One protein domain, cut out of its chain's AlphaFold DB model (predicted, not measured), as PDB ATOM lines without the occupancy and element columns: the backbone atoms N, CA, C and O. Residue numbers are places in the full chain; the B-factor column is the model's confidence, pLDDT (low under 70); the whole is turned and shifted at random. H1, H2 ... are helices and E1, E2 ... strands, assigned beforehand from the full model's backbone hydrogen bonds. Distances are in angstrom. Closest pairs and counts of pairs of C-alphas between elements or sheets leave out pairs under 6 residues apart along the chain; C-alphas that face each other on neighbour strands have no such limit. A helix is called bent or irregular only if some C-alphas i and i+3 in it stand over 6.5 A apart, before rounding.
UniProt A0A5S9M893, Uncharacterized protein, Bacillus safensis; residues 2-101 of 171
ATOM      1  N   GLY A   2       7.894 -18.483   8.168       61.59
ATOM      2  CA  GLY A   2       8.663 -18.393   6.917       61.59
ATOM      3  C   GLY A   2       9.192 -19.777   6.535       61.59
ATOM      4  O   GLY A   2       9.438 -20.594   7.425       61.59
ATOM      5  N   GLU A   3       9.341 -20.056   5.243       70.75
ATOM      6  CA  GLU A   3       9.825 -21.364   4.765       70.75
ATOM      7  C   GLU A   3      11.308 -21.582   5.123       70.75
ATOM      8  O   GLU A   3      11.799 -22.710   5.135       70.75
ATOM      9  N   HIS A   4      12.008 -20.504   5.499       85.94
ATOM     10  CA  HIS A   4      13.447 -20.479   5.760       85.94
ATOM     11  C   HIS A   4      13.801 -19.944   7.159       85.94
ATOM     12  O   HIS A   4      14.662 -19.075   7.310       85.94
ATOM     13  N   PHE A   5      13.159 -20.472   8.206       87.75
ATOM     14  CA  PHE A   5      13.409 -20.062   9.599       87.75
ATOM     15  C   PHE A   5      14.896 -20.100   9.997       87.75
ATOM     16  O   PHE A   5      15.394 -19.145  10.589       87.75
ATOM     17  N   ASP A   6      15.632 -21.151   9.627       90.56
ATOM     18  CA  ASP A   6      17.058 -21.269   9.962       90.56
ATOM     19  C   ASP A   6      17.901 -20.154   9.334       90.56
ATOM     20  O   ASP A   6      18.844 -19.656   9.951       90.56
ATOM     21  N   GLN A   7      17.554 -19.742   8.113       93.06
ATOM     22  CA  GLN A   7      18.215 -18.633   7.432       93.06
ATOM     23  C   GLN A   7      17.902 -17.309   8.133       93.06
ATOM     24  O   GLN A   7      18.823 -16.551   8.427       93.06
ATOM     25  N   HIS A   8      16.638 -17.080   8.502       93.56
ATOM     26  CA  HIS A   8      16.237 -15.902   9.278       93.56
ATOM     27  C   HIS A   8      16.995 -15.818  10.615       93.56
ATOM     28  O   HIS A   8      17.503 -14.758  10.979       93.56
ATOM     29  N   MET A   9      17.163 -16.939  11.323       92.31
ATOM     30  CA  MET A   9      17.936 -16.978  12.569       92.31
ATOM     31  C   MET A   9      19.423 -16.661  12.350       92.31
ATOM     32  O   MET A   9      20.019 -15.939  13.152       92.31
ATOM     33  N   LYS A  10      20.035 -17.151  11.263       93.94
ATOM     34  CA  LYS A  10      21.415 -16.777  10.896       93.94
ATOM     35  C   LYS A  10      21.526 -15.287  10.585       93.94
ATOM     36  O   LYS A  10      22.456 -14.643  11.067       93.94
ATOM     37  N   GLU A  11      20.564 -14.742   9.847       95.31
ATOM     38  CA  GLU A  11      20.516 -13.323   9.485       95.31
ATOM     39  C   GLU A  11      20.432 -12.421  10.714       95.31
ATOM     40  O   GLU A  11      21.191 -11.463  10.831       95.31
ATOM     41  N   VAL A  12      19.586 -12.778  11.681       94.12
ATOM     42  CA  VAL A  12      19.403 -12.000  12.911       94.12
ATOM     43  C   VAL A  12      20.600 -12.113  13.857       94.12
ATOM     44  O   VAL A  12      21.083 -11.097  14.353       94.12
ATOM     45  N   PHE A  13      21.077 -13.332  14.131       91.56
ATOM     46  CA  PHE A  13      22.010 -13.579  15.240       91.56
ATOM     47  C   PHE A  13      23.476 -13.758  14.827       91.56
ATOM     48  O   PHE A  13      24.350 -13.609  15.679       91.56
ATOM     49  N   GLN A  14      23.762 -14.097  13.564       92.56
ATOM     50  CA  GLN A  14      25.124 -14.396  13.099       92.56
ATOM     51  C   GLN A  14      25.640 -13.349  12.114       92.56
ATOM     52  O   GLN A  14      26.640 -12.697  12.397       92.56
ATOM     53  N   THR A  15      24.967 -13.169  10.972       95.25
ATOM     54  CA  THR A  15      25.402 -12.197   9.953       95.25
ATOM     55  C   THR A  15      24.944 -10.780  10.276       95.25
ATOM     56  O   THR A  15      25.511  -9.830   9.746       95.25
ATOM     57  N   LYS A  16      23.952 -10.639  11.166       94.81
ATOM     58  CA  LYS A  16      23.361  -9.370  11.603       94.81
ATOM     59  C   LYS A  16      22.888  -8.505  10.427       94.81
ATOM     60  O   LYS A  16      23.101  -7.298  10.408       94.81
ATOM     61  N   THR A  17      22.226  -9.120   9.454       95.44
ATOM     62  CA  THR A  17      21.693  -8.468   8.248       95.44
ATOM     63  C   THR A  17      20.168  -8.432   8.263       95.44
ATOM     64  O   THR A  17      19.525  -9.236   8.937       95.44
ATOM     65  N   ILE A  18      19.574  -7.512   7.499       94.62
ATOM     66  CA  ILE A  18      18.115  -7.431   7.353       94.62
ATOM     67  C   ILE A  18      17.593  -8.727   6.715       94.62
ATOM     68  O   ILE A  18      18.098  -9.115   5.655       94.62
ATOM     69  N   PRO A  19      16.601  -9.402   7.327       92.94
ATOM     70  CA  PRO A  19      16.137 -10.681   6.815       92.94
ATOM     71  C   PRO A  19      15.415 -10.579   5.471       92.94
ATOM     72  O   PRO A  19      14.566  -9.705   5.271       92.94
ATOM     73  N   GLN A  20      15.688 -11.518   4.563       89.81
ATOM     74  CA  GLN A  20      15.063 -11.520   3.232       89.81
ATOM     75  C   GLN A  20      13.685 -12.200   3.209       89.81
ATOM     76  O   GLN A  20      12.789 -11.719   2.514       89.81
ATOM     77  N   ASP A  21      13.474 -13.255   3.998       90.00
ATOM     78  CA  ASP A  21      12.159 -13.884   4.231       90.00
ATOM     79  C   ASP A  21      11.910 -14.019   5.744       90.00
ATOM     80  O   ASP A  21      12.096 -15.091   6.328       90.00
ATOM     81  N   PRO A  22      11.565 -12.915   6.430       91.06
ATOM     82  CA  PRO A  22      11.410 -12.934   7.874       91.06
ATOM     83  C   PRO A  22      10.205 -13.774   8.309       91.06
ATOM     84  O   PRO A  22       9.075 -13.620   7.832       91.06
ATOM     85  N   SER A  23      10.414 -14.588   9.340       92.31
ATOM     86  CA  SER A  23       9.315 -15.022  10.197       92.31
ATOM     87  C   SER A  23       8.818 -13.845  11.033       92.31
ATOM     88  O   SER A  23       9.601 -13.035  11.519       92.31
ATOM     89  N   PHE A  24       7.507 -13.752  11.226       94.00
ATOM     90  CA  PHE A  24       6.894 -12.675  11.993       94.00
ATOM     91  C   PHE A  24       5.687 -13.179  12.778       94.00
ATOM     92  O   PHE A  24       5.096 -14.214  12.456       94.00
ATOM     93  N   TYR A  25       5.326 -12.418  13.804       94.94
ATOM     94  CA  TYR A  25       4.117 -12.589  14.595       94.94
ATOM     95  C   TYR A  25       3.154 -11.444  14.293       94.94
ATOM     96  O   TYR A  25       3.581 -10.305  14.109       94.94
ATOM     97  N   THR A  26       1.855 -11.734  14.254       96.50
ATOM     98  CA  THR A  26       0.818 -10.712  14.121       96.50
ATOM     99  C   THR A  26      -0.316 -10.966  15.100       96.50
ATOM    100  O   THR A  26      -0.616 -12.115  15.424       96.50
ATOM    101  N   PHE A  27      -0.926  -9.890  15.586       96.31
ATOM    102  CA  PHE A  27      -1.992  -9.943  16.572       96.31
ATOM    103  C   PHE A  27      -3.026  -8.851  16.326       96.31
ATOM    104  O   PHE A  27      -2.679  -7.672  16.266       96.31
ATOM    105  N   ASN A  28      -4.294  -9.251  16.218       96.56
ATOM    106  CA  ASN A  28      -5.436  -8.348  16.172       96.56
ATOM    107  C   ASN A  28      -6.205  -8.425  17.504       96.56
ATOM    108  O   ASN A  28      -7.060  -9.302  17.661       96.56
ATOM    109  N   PRO A  29      -5.910  -7.539  18.469       97.00
ATOM    110  CA  PRO A  29      -6.599  -7.550  19.751       97.00
ATOM    111  C   PRO A  29      -8.045  -7.043  19.674       97.00
ATOM    112  O   PRO A  29      -8.842  -7.410  20.532       97.00
ATOM    113  N   SER A  30      -8.416  -6.251  18.661       97.19
ATOM    114  CA  SER A  30      -9.765  -5.669  18.548       97.19
ATOM    115  C   SER A  30     -10.864  -6.713  18.325       97.19
ATOM    116  O   SER A  30     -12.029  -6.446  18.600       97.19
ATOM    117  N   ILE A  31     -10.500  -7.921  17.879       94.94
ATOM    118  CA  ILE A  31     -11.420  -9.070  17.801       94.94
ATOM    119  C   ILE A  31     -11.848  -9.535  19.203       94.94
ATOM    120  O   ILE A  31     -12.943 -10.065  19.372       94.94
ATOM    121  N   ILE A  32     -10.980  -9.358  20.201       97.38
ATOM    122  CA  ILE A  32     -11.223  -9.752  21.594       97.38
ATOM    123  C   ILE A  32     -11.825  -8.579  22.372       97.38
ATOM    124  O   ILE A  32     -12.765  -8.771  23.139       97.38
ATOM    125  N   ASP A  33     -11.290  -7.375  22.168       97.56
ATOM    126  CA  ASP A  33     -11.727  -6.155  22.844       97.56
ATOM    127  C   ASP A  33     -12.005  -5.033  21.823       97.56
ATOM    128  O   ASP A  33     -11.078  -4.333  21.395       97.56
ATOM    129  N   PRO A  34     -13.281  -4.829  21.442       96.75
ATOM    130  CA  PRO A  34     -13.675  -3.790  20.494       96.75
ATOM    131  C   PRO A  34     -13.347  -2.365  20.954       96.75
ATOM    132  O   PRO A  34     -13.282  -1.473  20.118       96.75
ATOM    133  N   SER A  35     -13.112  -2.127  22.254       97.50
ATOM    134  CA  SER A  35     -12.800  -0.784  22.773       97.50
ATOM    135  C   SER A  35     -11.420  -0.270  22.344       97.50
ATOM    136  O   SER A  35     -11.139   0.925  22.438       97.50
ATOM    137  N   LEU A  36     -10.564  -1.159  21.830       97.19
ATOM    138  CA  LEU A  36      -9.210  -0.832  21.380       97.19
ATOM    139  C   LEU A  36      -9.168  -0.101  20.034       97.19
ATOM    140  O   LEU A  36      -8.099   0.366  19.638       97.19
ATOM    141  N   ALA A  37     -10.289  -0.012  19.316       97.00
ATOM    142  CA  ALA A  37     -10.386   0.708  18.054       97.00
ATOM    143  C   ALA A  37     -11.719   1.471  17.952       97.00
ATOM    144  O   ALA A  37     -12.705   1.073  18.570       97.00
ATOM    145  N   PRO A  38     -11.783   2.555  17.156       96.69
ATOM    146  CA  PRO A  38     -13.053   3.171  16.783       96.69
ATOM    147  C   PRO A  38     -14.004   2.181  16.099       96.69
ATOM    148  O   PRO A  38     -13.574   1.174  15.532       96.69
ATOM    149  N   GLU A  39     -15.299   2.500  16.092       95.94
ATOM    150  CA  GLU A  39     -16.299   1.709  15.373       95.94
ATOM    151  C   GLU A  39     -15.926   1.566  13.886       95.94
ATOM    152  O   GLU A  39     -15.559   2.535  13.222       95.94
ATOM    153  N   GLY A  40     -15.982   0.334  13.369       94.81
ATOM    154  CA  GLY A  40     -15.574   0.013  11.998       94.81
ATOM    155  C   GLY A  40     -14.057  -0.059  11.767       94.81
ATOM    156  O   GLY A  40     -13.634  -0.326  10.644       94.81
ATOM    157  N   CYS A  41     -13.231   0.144  12.798       96.88
ATOM    158  CA  CYS A  41     -11.773   0.029  12.736       96.88
ATOM    159  C   CYS A  41     -11.253  -1.175  13.538       96.88
ATOM    160  O   CYS A  41     -11.969  -1.818  14.301       96.88
ATOM    161  N   SER A  42      -9.965  -1.475  13.366       96.44
ATOM    162  CA  SER A  42      -9.253  -2.523  14.099       96.44
ATOM    163  C   SER A  42      -7.812  -2.086  14.336       96.44
ATOM    164  O   SER A  42      -7.225  -1.409  13.492       96.44
ATOM    165  N   VAL A  43      -7.213  -2.513  15.447       97.06
ATOM    166  CA  VAL A  43      -5.764  -2.397  15.663       97.06
ATOM    167  C   VAL A  43      -5.098  -3.701  15.251       97.06
ATOM    168  O   VAL A  43      -5.573  -4.783  15.589       97.06
ATOM    169  N   LEU A  44      -3.981  -3.602  14.535       96.94
ATOM    170  CA  LEU A  44      -3.158  -4.743  14.161       96.94
ATOM    171  C   LEU A  44      -1.714  -4.496  14.596       96.94
ATOM    172  O   LEU A  44      -1.125  -3.462  14.287       96.94
ATOM    173  N   TYR A  45      -1.150  -5.460  15.312       97.25
ATOM    174  CA  TYR A  45       0.249  -5.476  15.711       97.25
ATOM    175  C   TYR A  45       1.020  -6.485  14.862       97.25
ATOM    176  O   TYR A  45       0.531  -7.586  14.596       97.25
ATOM    177  N   MET A  46       2.239  -6.126  14.463       96.94
ATOM    178  CA  MET A  46       3.199  -7.029  13.838       96.94
ATOM    179  C   MET A  46       4.545  -6.915  14.550       96.94
ATOM    180  O   MET A  46       5.028  -5.814  14.802       96.94
ATOM    181  N   LEU A  47       5.159  -8.063  14.823       96.44
ATOM    182  CA  LEU A  47       6.506  -8.178  15.365       96.44
ATOM    183  C   LEU A  47       7.378  -8.993  14.416       96.44
ATOM    184  O   LEU A  47       7.054 -10.140  14.102       96.44
ATOM    185  N   VAL A  48       8.512  -8.417  14.027       95.56
ATOM    186  CA  VAL A  48       9.521  -9.073  13.195       95.56
ATOM    187  C   VAL A  48      10.844  -9.111  13.960       95.56
ATOM    188  O   VAL A  48      11.362  -8.050  14.305       95.56
ATOM    189  N   PRO A  49      11.406 -10.295  14.256       94.62
ATOM    190  CA  PRO A  49      12.767 -10.410  14.763       94.62
ATOM    191  C   PRO A  49      13.772  -9.865  13.744       94.62
ATOM    192  O   PRO A  49      13.813 -10.318  12.598       94.62
ATOM    193  N   VAL A  50      14.588  -8.911  14.180       95.56
ATOM    194  CA  VAL A  50      15.626  -8.243  13.385       95.56
ATOM    195  C   VAL A  50      16.924  -8.151  14.199       95.56
ATOM    196  O   VAL A  50      16.861  -8.294  15.426       95.56
ATOM    197  N   PRO A  51      18.094  -7.947  13.562       94.62
ATOM    198  CA  PRO A  51      19.352  -7.779  14.288       94.62
ATOM    199  C   PRO A  51      19.298  -6.643  15.325       94.62
ATOM    200  O   PRO A  51      18.719  -5.588  15.064       94.62
ATOM    201  N   SER A  52      19.932  -6.855  16.483       93.19
ATOM    202  CA  SER A  52      20.227  -5.801  17.465       93.19
ATOM    203  C   SER A  52      21.517  -5.057  17.103       93.19
ATOM    204  O   SER A  52      22.355  -5.587  16.367       93.19
ATOM    205  N   GLY A  53      21.700  -3.865  17.665       91.31
ATOM    206  CA  GLY A  53      22.841  -2.985  17.414       91.31
ATOM    207  C   GLY A  53      22.468  -1.738  16.614       91.31
ATOM    208  O   GLY A  53      21.311  -1.535  16.250       91.31
ATOM    209  N   ASP A  54      23.471  -0.902  16.366       88.56
ATOM    210  CA  ASP A  54      23.382   0.388  15.671       88.56
ATOM    211  C   ASP A  54      24.006   0.358  14.262       88.56
ATOM    212  O   ASP A  54      24.078   1.378  13.581       88.56
ATOM    213  N   HIS A  55      24.431  -0.819  13.791       91.81
ATOM    214  CA  HIS A  55      25.084  -0.994  12.490       91.81
ATOM    215  C   HIS A  55      24.114  -0.994  11.297       91.81
ATOM    216  O   HIS A  55      24.567  -0.988  10.154       91.81
ATOM    217  N   ILE A  56      22.800  -1.013  11.545       93.56
ATOM    218  CA  ILE A  56      21.749  -0.860  10.528       93.56
ATOM    219  C   ILE A  56      21.042   0.473  10.767       93.56
ATOM    220  O   ILE A  56      20.475   0.696  11.840       93.56
ATOM    221  N   ASN A  57      21.014   1.337   9.748       91.06
ATOM    222  CA  ASN A  57      20.240   2.570   9.811       91.06
ATOM    223  C   ASN A  57      18.762   2.309   9.488       91.06
ATOM    224  O   ASN A  57      18.315   2.473   8.359       91.06
ATOM    225  N   TRP A  58      17.979   1.947  10.504       93.25
ATOM    226  CA  TRP A  58      16.548   1.672  10.345       93.25
ATOM    227  C   TRP A  58      15.708   2.856   9.842       93.25
ATOM    228  O   TRP A  58      14.576   2.640   9.413       93.25
ATOM    229  N   GLU A  59      16.229   4.087   9.882       89.06
ATOM    230  CA  GLU A  59      15.546   5.258   9.314       89.06
ATOM    231  C   GLU A  59      15.561   5.244   7.773       89.06
ATOM    232  O   GLU A  59      14.667   5.815   7.152       89.06
ATOM    233  N   GLU A  60      16.517   4.539   7.156       91.44
ATOM    234  CA  GLU A  60      16.626   4.366   5.698       91.44
ATOM    235  C   GLU A  60      15.905   3.103   5.192       91.44
ATOM    236  O   GLU A  60      15.563   2.999   4.016       91.44
ATOM    237  N   GLU A  61      15.585   2.160   6.079       93.25
ATOM    238  CA  GLU A  61      15.033   0.841   5.735       93.25
ATOM    239  C   GLU A  61      13.499   0.835   5.621       93.25
ATOM    240  O   GLU A  61      12.802  -0.097   6.043       93.25
ATOM    241  N   THR A  62      12.932   1.896   5.041       92.19
ATOM    242  CA  THR A  62      11.476   2.041   4.898       92.19
ATOM    243  C   THR A  62      10.874   0.987   3.970       92.19
ATOM    244  O   THR A  62       9.748   0.540   4.187       92.19
ATOM    245  N   GLU A  63      11.633   0.537   2.967       94.31
ATOM    246  CA  GLU A  63      11.194  -0.495   2.021       94.31
ATOM    247  C   GLU A  63      10.928  -1.838   2.708       94.31
ATOM    248  O   GLU A  63       9.981  -2.544   2.352       94.31
ATOM    249  N   PHE A  64      11.704  -2.174   3.744       95.12
ATOM    250  CA  PHE A  64      11.487  -3.388   4.527       95.12
ATOM    251  C   PHE A  64      10.113  -3.378   5.208       95.12
ATOM    252  O   PHE A  64       9.389  -4.374   5.170       95.12
ATOM    253  N   VAL A  65       9.711  -2.239   5.781       94.31
ATOM    254  CA  VAL A  65       8.390  -2.082   6.407       94.31
ATOM    255  C   VAL A  65       7.277  -2.261   5.376       94.31
ATOM    256  O   VAL A  65       6.305  -2.970   5.642       94.31
ATOM    257  N   GLU A  66       7.409  -1.647   4.201       95.38
ATOM    258  CA  GLU A  66       6.408  -1.761   3.136       95.38
ATOM    259  C   GLU A  66       6.288  -3.196   2.614       95.38
ATOM    260  O   GLU A  66       5.176  -3.712   2.476       95.38
ATOM    261  N   LYS A  67       7.419  -3.888   2.443       95.38
ATOM    262  CA  LYS A  67       7.450  -5.317   2.115       95.38
ATOM    263  C   LYS A  67       6.709  -6.151   3.161       95.38
ATOM    264  O   LYS A  67       5.965  -7.061   2.802       95.38
ATOM    265  N   MET A  68       6.876  -5.850   4.449       95.75
ATOM    266  CA  MET A  68       6.172  -6.570   5.515       95.75
ATOM    267  C   MET A  68       4.657  -6.349   5.495       95.75
ATOM    268  O   MET A  68       3.909  -7.295   5.755       95.75
ATOM    269  N   VAL A  69       4.196  -5.146   5.135       96.31
ATOM    270  CA  VAL A  69       2.767  -4.872   4.903       96.31
ATOM    271  C   VAL A  69       2.239  -5.739   3.758       96.31
ATOM    272  O   VAL A  69       1.216  -6.403   3.930       96.31
ATOM    273  N   ASP A  70       2.966  -5.826   2.640       95.75
ATOM    274  CA  ASP A  70       2.560  -6.654   1.494       95.75
ATOM    275  C   ASP A  70       2.514  -8.146   1.838       95.75
ATOM    276  O   ASP A  70       1.618  -8.874   1.402       95.75
ATOM    277  N   VAL A  71       3.478  -8.624   2.629       94.69
ATOM    278  CA  VAL A  71       3.507 -10.017   3.093       94.69
ATOM    279  C   VAL A  71       2.297 -10.319   3.977       94.69
ATOM    280  O   VAL A  71       1.682 -11.378   3.831       94.69
ATOM    281  N   LEU A  72       1.935  -9.410   4.883       94.94
ATOM    282  CA  LEU A  72       0.783  -9.584   5.767       94.94
ATOM    283  C   LEU A  72      -0.538  -9.568   4.998       94.94
ATOM    284  O   LEU A  72      -1.402 -10.415   5.239       94.94
ATOM    285  N   GLU A  73      -0.655  -8.651   4.039       96.75
ATOM    286  CA  GLU A  73      -1.811  -8.554   3.154       96.75
ATOM    287  C   GLU A  73      -2.032  -9.861   2.390       96.75
ATOM    288  O   GLU A  73      -3.111 -10.452   2.467       96.75
ATOM    289  N   LYS A  74      -0.977 -10.373   1.741       94.75
ATOM    290  CA  LYS A  74      -1.018 -11.635   0.985       94.75
ATOM    291  C   LYS A  74      -1.331 -12.852   1.854       94.75
ATOM    292  O   LYS A  74      -1.931 -13.803   1.363       94.75
ATOM    293  N   ARG A  75      -0.891 -12.862   3.119       91.88
ATOM    294  CA  ARG A  75      -1.012 -14.036   4.001       91.88
ATOM    295  C   ARG A  75      -2.329 -14.112   4.769       91.88
ATOM    296  O   ARG A  75      -2.698 -15.214   5.164       91.88
ATOM    297  N   GLY A  76      -3.024 -13.003   5.016       91.06
ATOM    298  CA  GLY A  76      -4.245 -13.086   5.827       91.06
ATOM    299  C   GLY A  76      -5.072 -11.823   6.018       91.06
ATOM    300  O   GLY A  76      -6.113 -11.907   6.662       91.06
ATOM    301  N   PHE A  77      -4.660 -10.677   5.474       94.38
ATOM    302  CA  PHE A  77      -5.376  -9.411   5.668       94.38
ATOM    303  C   PHE A  77      -5.626  -8.713   4.324       94.38
ATOM    304  O   PHE A  77      -4.945  -7.741   4.011       94.38
ATOM    305  N   PRO A  78      -6.574  -9.193   3.497       94.69
ATOM    306  CA  PRO A  78      -6.834  -8.607   2.183       94.69
ATOM    307  C   PRO A  78      -7.157  -7.109   2.268       94.69
ATOM    308  O   PRO A  78      -7.956  -6.702   3.113       94.69
ATOM    309  N   ARG A  79      -6.582  -6.308   1.359       95.81
ATOM    310  CA  ARG A  79      -6.702  -4.834   1.325       95.81
ATOM    311  C   ARG A  79      -6.176  -4.131   2.581       95.81
ATOM    312  O   ARG A  79      -6.643  -3.041   2.921       95.81
ATOM    313  N   LEU A  80      -5.222  -4.738   3.290       96.81
ATOM    314  CA  LEU A  80      -4.598  -4.128   4.461       96.81
ATOM    315  C   LEU A  80      -4.039  -2.747   4.124       96.81
ATOM    316  O   LEU A  80      -4.361  -1.795   4.826       96.81
ATOM    317  N   ARG A  81      -3.257  -2.624   3.046       96.44
ATOM    318  CA  ARG A  81      -2.593  -1.375   2.646       96.44
ATOM    319  C   ARG A  81      -3.588  -0.228   2.462       96.44
ATOM    320  O   ARG A  81      -3.350   0.866   2.960       96.44
ATOM    321  N   GLU A  82      -4.712  -0.500   1.808       96.94
ATOM    322  CA  GLU A  82      -5.795   0.469   1.579       96.94
ATOM    323  C   GLU A  82      -6.555   0.831   2.866       96.94
ATOM    324  O   GLU A  82      -7.152   1.900   2.954       96.94
ATOM    325  N   SER A  83      -6.526  -0.049   3.869       96.62
ATOM    326  CA  SER A  83      -7.266   0.105   5.127       96.62
ATOM    327  C   SER A  83      -6.446   0.767   6.244       96.62
ATOM    328  O   SER A  83      -6.978   1.028   7.325       96.62
ATOM    329  N   ILE A  84      -5.151   1.030   6.029       97.25
ATOM    330  CA  ILE A  84      -4.291   1.686   7.024       97.25
ATOM    331  C   ILE A  84      -4.673   3.167   7.129       97.25
ATOM    332  O   ILE A  84      -4.315   3.981   6.283       97.25
ATOM    333  N   VAL A  85      -5.347   3.528   8.222       97.12
ATOM    334  CA  VAL A  85      -5.642   4.931   8.577       97.12
ATOM    335  C   VAL A  85      -4.514   5.589   9.376       97.12
ATOM    336  O   VAL A  85      -4.362   6.808   9.370       97.12
ATOM    337  N   TRP A  86      -3.714   4.783  10.076       96.50
ATOM    338  CA  TRP A  86      -2.566   5.219  10.865       96.50
ATOM    339  C   TRP A  86      -1.582   4.061  11.040       96.50
ATOM    340  O   TRP A  86      -1.989   2.913  11.217       96.50
ATOM    341  N   LYS A  87      -0.280   4.362  11.015       96.31
ATOM    342  CA  LYS A  87       0.797   3.384  11.200       96.31
ATOM    343  C   LYS A  87       1.901   3.993  12.056       96.31
ATOM    344  O   LYS A  87       2.385   5.080  11.755       96.31
ATOM    345  N   LYS A  88       2.343   3.257  13.076       95.69
ATOM    346  CA  LYS A  88       3.567   3.552  13.829       95.69
ATOM    347  C   LYS A  88       4.532   2.387  13.700       95.69
ATOM    348  O   LYS A  88       4.172   1.248  13.980       95.69
ATOM    349  N   VAL A  89       5.754   2.702  13.298       95.94
ATOM    350  CA  VAL A  89       6.866   1.754  13.240       95.94
ATOM    351  C   VAL A  89       7.734   1.983  14.470       95.94
ATOM    352  O   VAL A  89       7.960   3.126  14.862       95.94
ATOM    353  N   ARG A  90       8.179   0.893  15.097       95.12
ATOM    354  CA  ARG A  90       9.159   0.917  16.181       95.12
ATOM    355  C   ARG A  90      10.302  -0.018  15.810       95.12
ATOM    356  O   ARG A  90      10.063  -1.167  15.447       95.12
ATOM    357  N   THR A  91      11.518   0.490  15.910       94.94
ATOM    358  CA  THR A  91      12.754  -0.135  15.434       94.94
ATOM    359  C   THR A  91      13.731  -0.364  16.594       94.94
ATOM    360  O   THR A  91      13.525   0.170  17.692       94.94
ATOM    361  N   PRO A  92      14.819  -1.126  16.389       94.88
ATOM    362  CA  PRO A  92      15.915  -1.196  17.356       94.88
ATOM    363  C   PRO A  92      16.484   0.182  17.738       94.88
ATOM    364  O   PRO A  92      16.785   0.395  18.911       94.88
ATOM    365  N   ASN A  93      16.533   1.145  16.807       92.62
ATOM    366  CA  ASN A  93      16.996   2.513  17.088       92.62
ATOM    367  C   ASN A  93      16.098   3.220  18.114       92.62
ATOM    368  O   ASN A  93      16.596   3.911  19.002       92.62
ATOM    369  N   ASP A  94      14.780   3.015  18.046       93.25
ATOM    370  CA  ASP A  94      13.846   3.552  19.044       93.25
ATOM    371  C   ASP A  94      14.089   2.944  20.423       93.25
ATOM    372  O   ASP A  94      14.185   3.658  21.418       93.25
ATOM    373  N   SER A  95      14.249   1.622  20.478       93.69
ATOM    374  CA  SER A  95      14.571   0.915  21.718       93.69
ATOM    375  C   SER A  95      15.901   1.386  22.321       93.69
ATOM    376  O   SER A  95      15.992   1.548  23.536       93.69
ATOM    377  N   LEU A  96      16.910   1.668  21.490       92.69
ATOM    378  CA  LEU A  96      18.188   2.220  21.941       92.69
ATOM    379  C   LEU A  96      18.020   3.632  22.522       92.69
ATOM    380  O   LEU A  96      18.546   3.911  23.600       92.69
ATOM    381  N   ARG A  97      17.236   4.499  21.862       92.19
ATOM    382  CA  ARG A  97      16.887   5.842  22.371       92.19
ATOM    383  C   ARG A  97      16.151   5.793  23.714       92.19
ATOM    384  O   ARG A  97      16.302   6.702  24.522       92.19
ATOM    385  N   GLU A  98      15.397   4.727  23.973       92.81
ATOM    386  CA  GLU A  98      14.716   4.475  25.253       92.81
ATOM    387  C   GLU A  98      15.636   3.867  26.336       92.81
ATOM    388  O   GLU A  98      15.187   3.592  27.450       92.81
ATOM    389  N   GLY A  99      16.926   3.667  26.042       91.44
ATOM    390  CA  GLY A  99      17.915   3.146  26.988       91.44
ATOM    391  C   GLY A  99      18.021   1.620  27.022       91.44
ATOM    392  O   GLY A  99      18.646   1.070  27.931       91.44
ATOM    393  N   LEU A 100      17.433   0.914  26.051       92.69
ATOM    394  CA  LEU A 100      17.596  -0.532  25.929       92.69
ATOM    395  C   LEU A 100      18.924  -0.856  25.238       92.69
ATOM    396  O   LEU A 100      19.185  -0.419  24.118       92.69
ATOM    397  N   PHE A 101      19.756  -1.652  25.910       91.50
ATOM    398  CA  PHE A 101      21.075  -2.051  25.418       91.50
ATOM    399  C   PHE A 101      20.988  -2.686  24.020       91.50
ATOM    400  O   PHE A 101      20.174  -3.586  23.797       91.50
TER     401      PHE A 101
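AT A GLANCE: This is residues 2 to 101 of the 171 residues of an uncharacterized protein of Bacillus safensis (UniProt A0A5S9M893). A short hairpin of two strands, E1 and E2, lies near the middle, with the longest helix, H2, crossing over one face of it at a distance. H1 and H4 lie apart from each other towards one end, and the hairpin's long loop, residues 28 to 44, reaches to the opposite end. The 100 printed residues hold four named helices and two named strands, in the order H1, E1, E2, H2, H3, H4; the class is mostly helix, though only 42 residues, under half, are in named elements. The whole is only just compact, close to loose, with a radius of gyration of the C-alphas of 15.0 A and spans of 43 by 34 by 24 A.

IN THESE COORDINATES: H1, residues 5 to 15, is 14.3 A long and begins at C-alpha 5, (13.409, -20.062, 9.599); it is only just irregular, with C-alphas 12 and 15 at 6.7 A. E1 is residues 25 to 27 and E2 residues 45 to 47. H2, residues 62 to 76, measures 21.8 A. H3 is residues 80 to 83. H4, residues 92 to 97, ends at C-alpha 97, (16.887, 5.842, 22.371).

HOW THE PARTS SIT: E1 and E2 form an antiparallel hairpin at 166 degrees, with N 25 and O 47 at 2.9 A, within hydrogen-bond range. E1 and H2 are only just apart, their closest C-alphas at 8.4 A. H2 touches H3 with residues 69 to 73 alone; the closest C-alphas, of Glu 73 and Leu 80, are 5.4 A apart. H1 and H4 touch no helix. Every O i to N i+4 pair is within hydrogen-bond range in H2 and H4, and 6 of 7 in H1; H3 is too short for one.

THE WHOLE: The C-alphas farthest apart, of Gln 14 and Glu 39, are 44.5 A apart. The printed part has no cut. The links E1 to E2 and E2 to H2 are long. Only residue 2 has a pLDDT under 70.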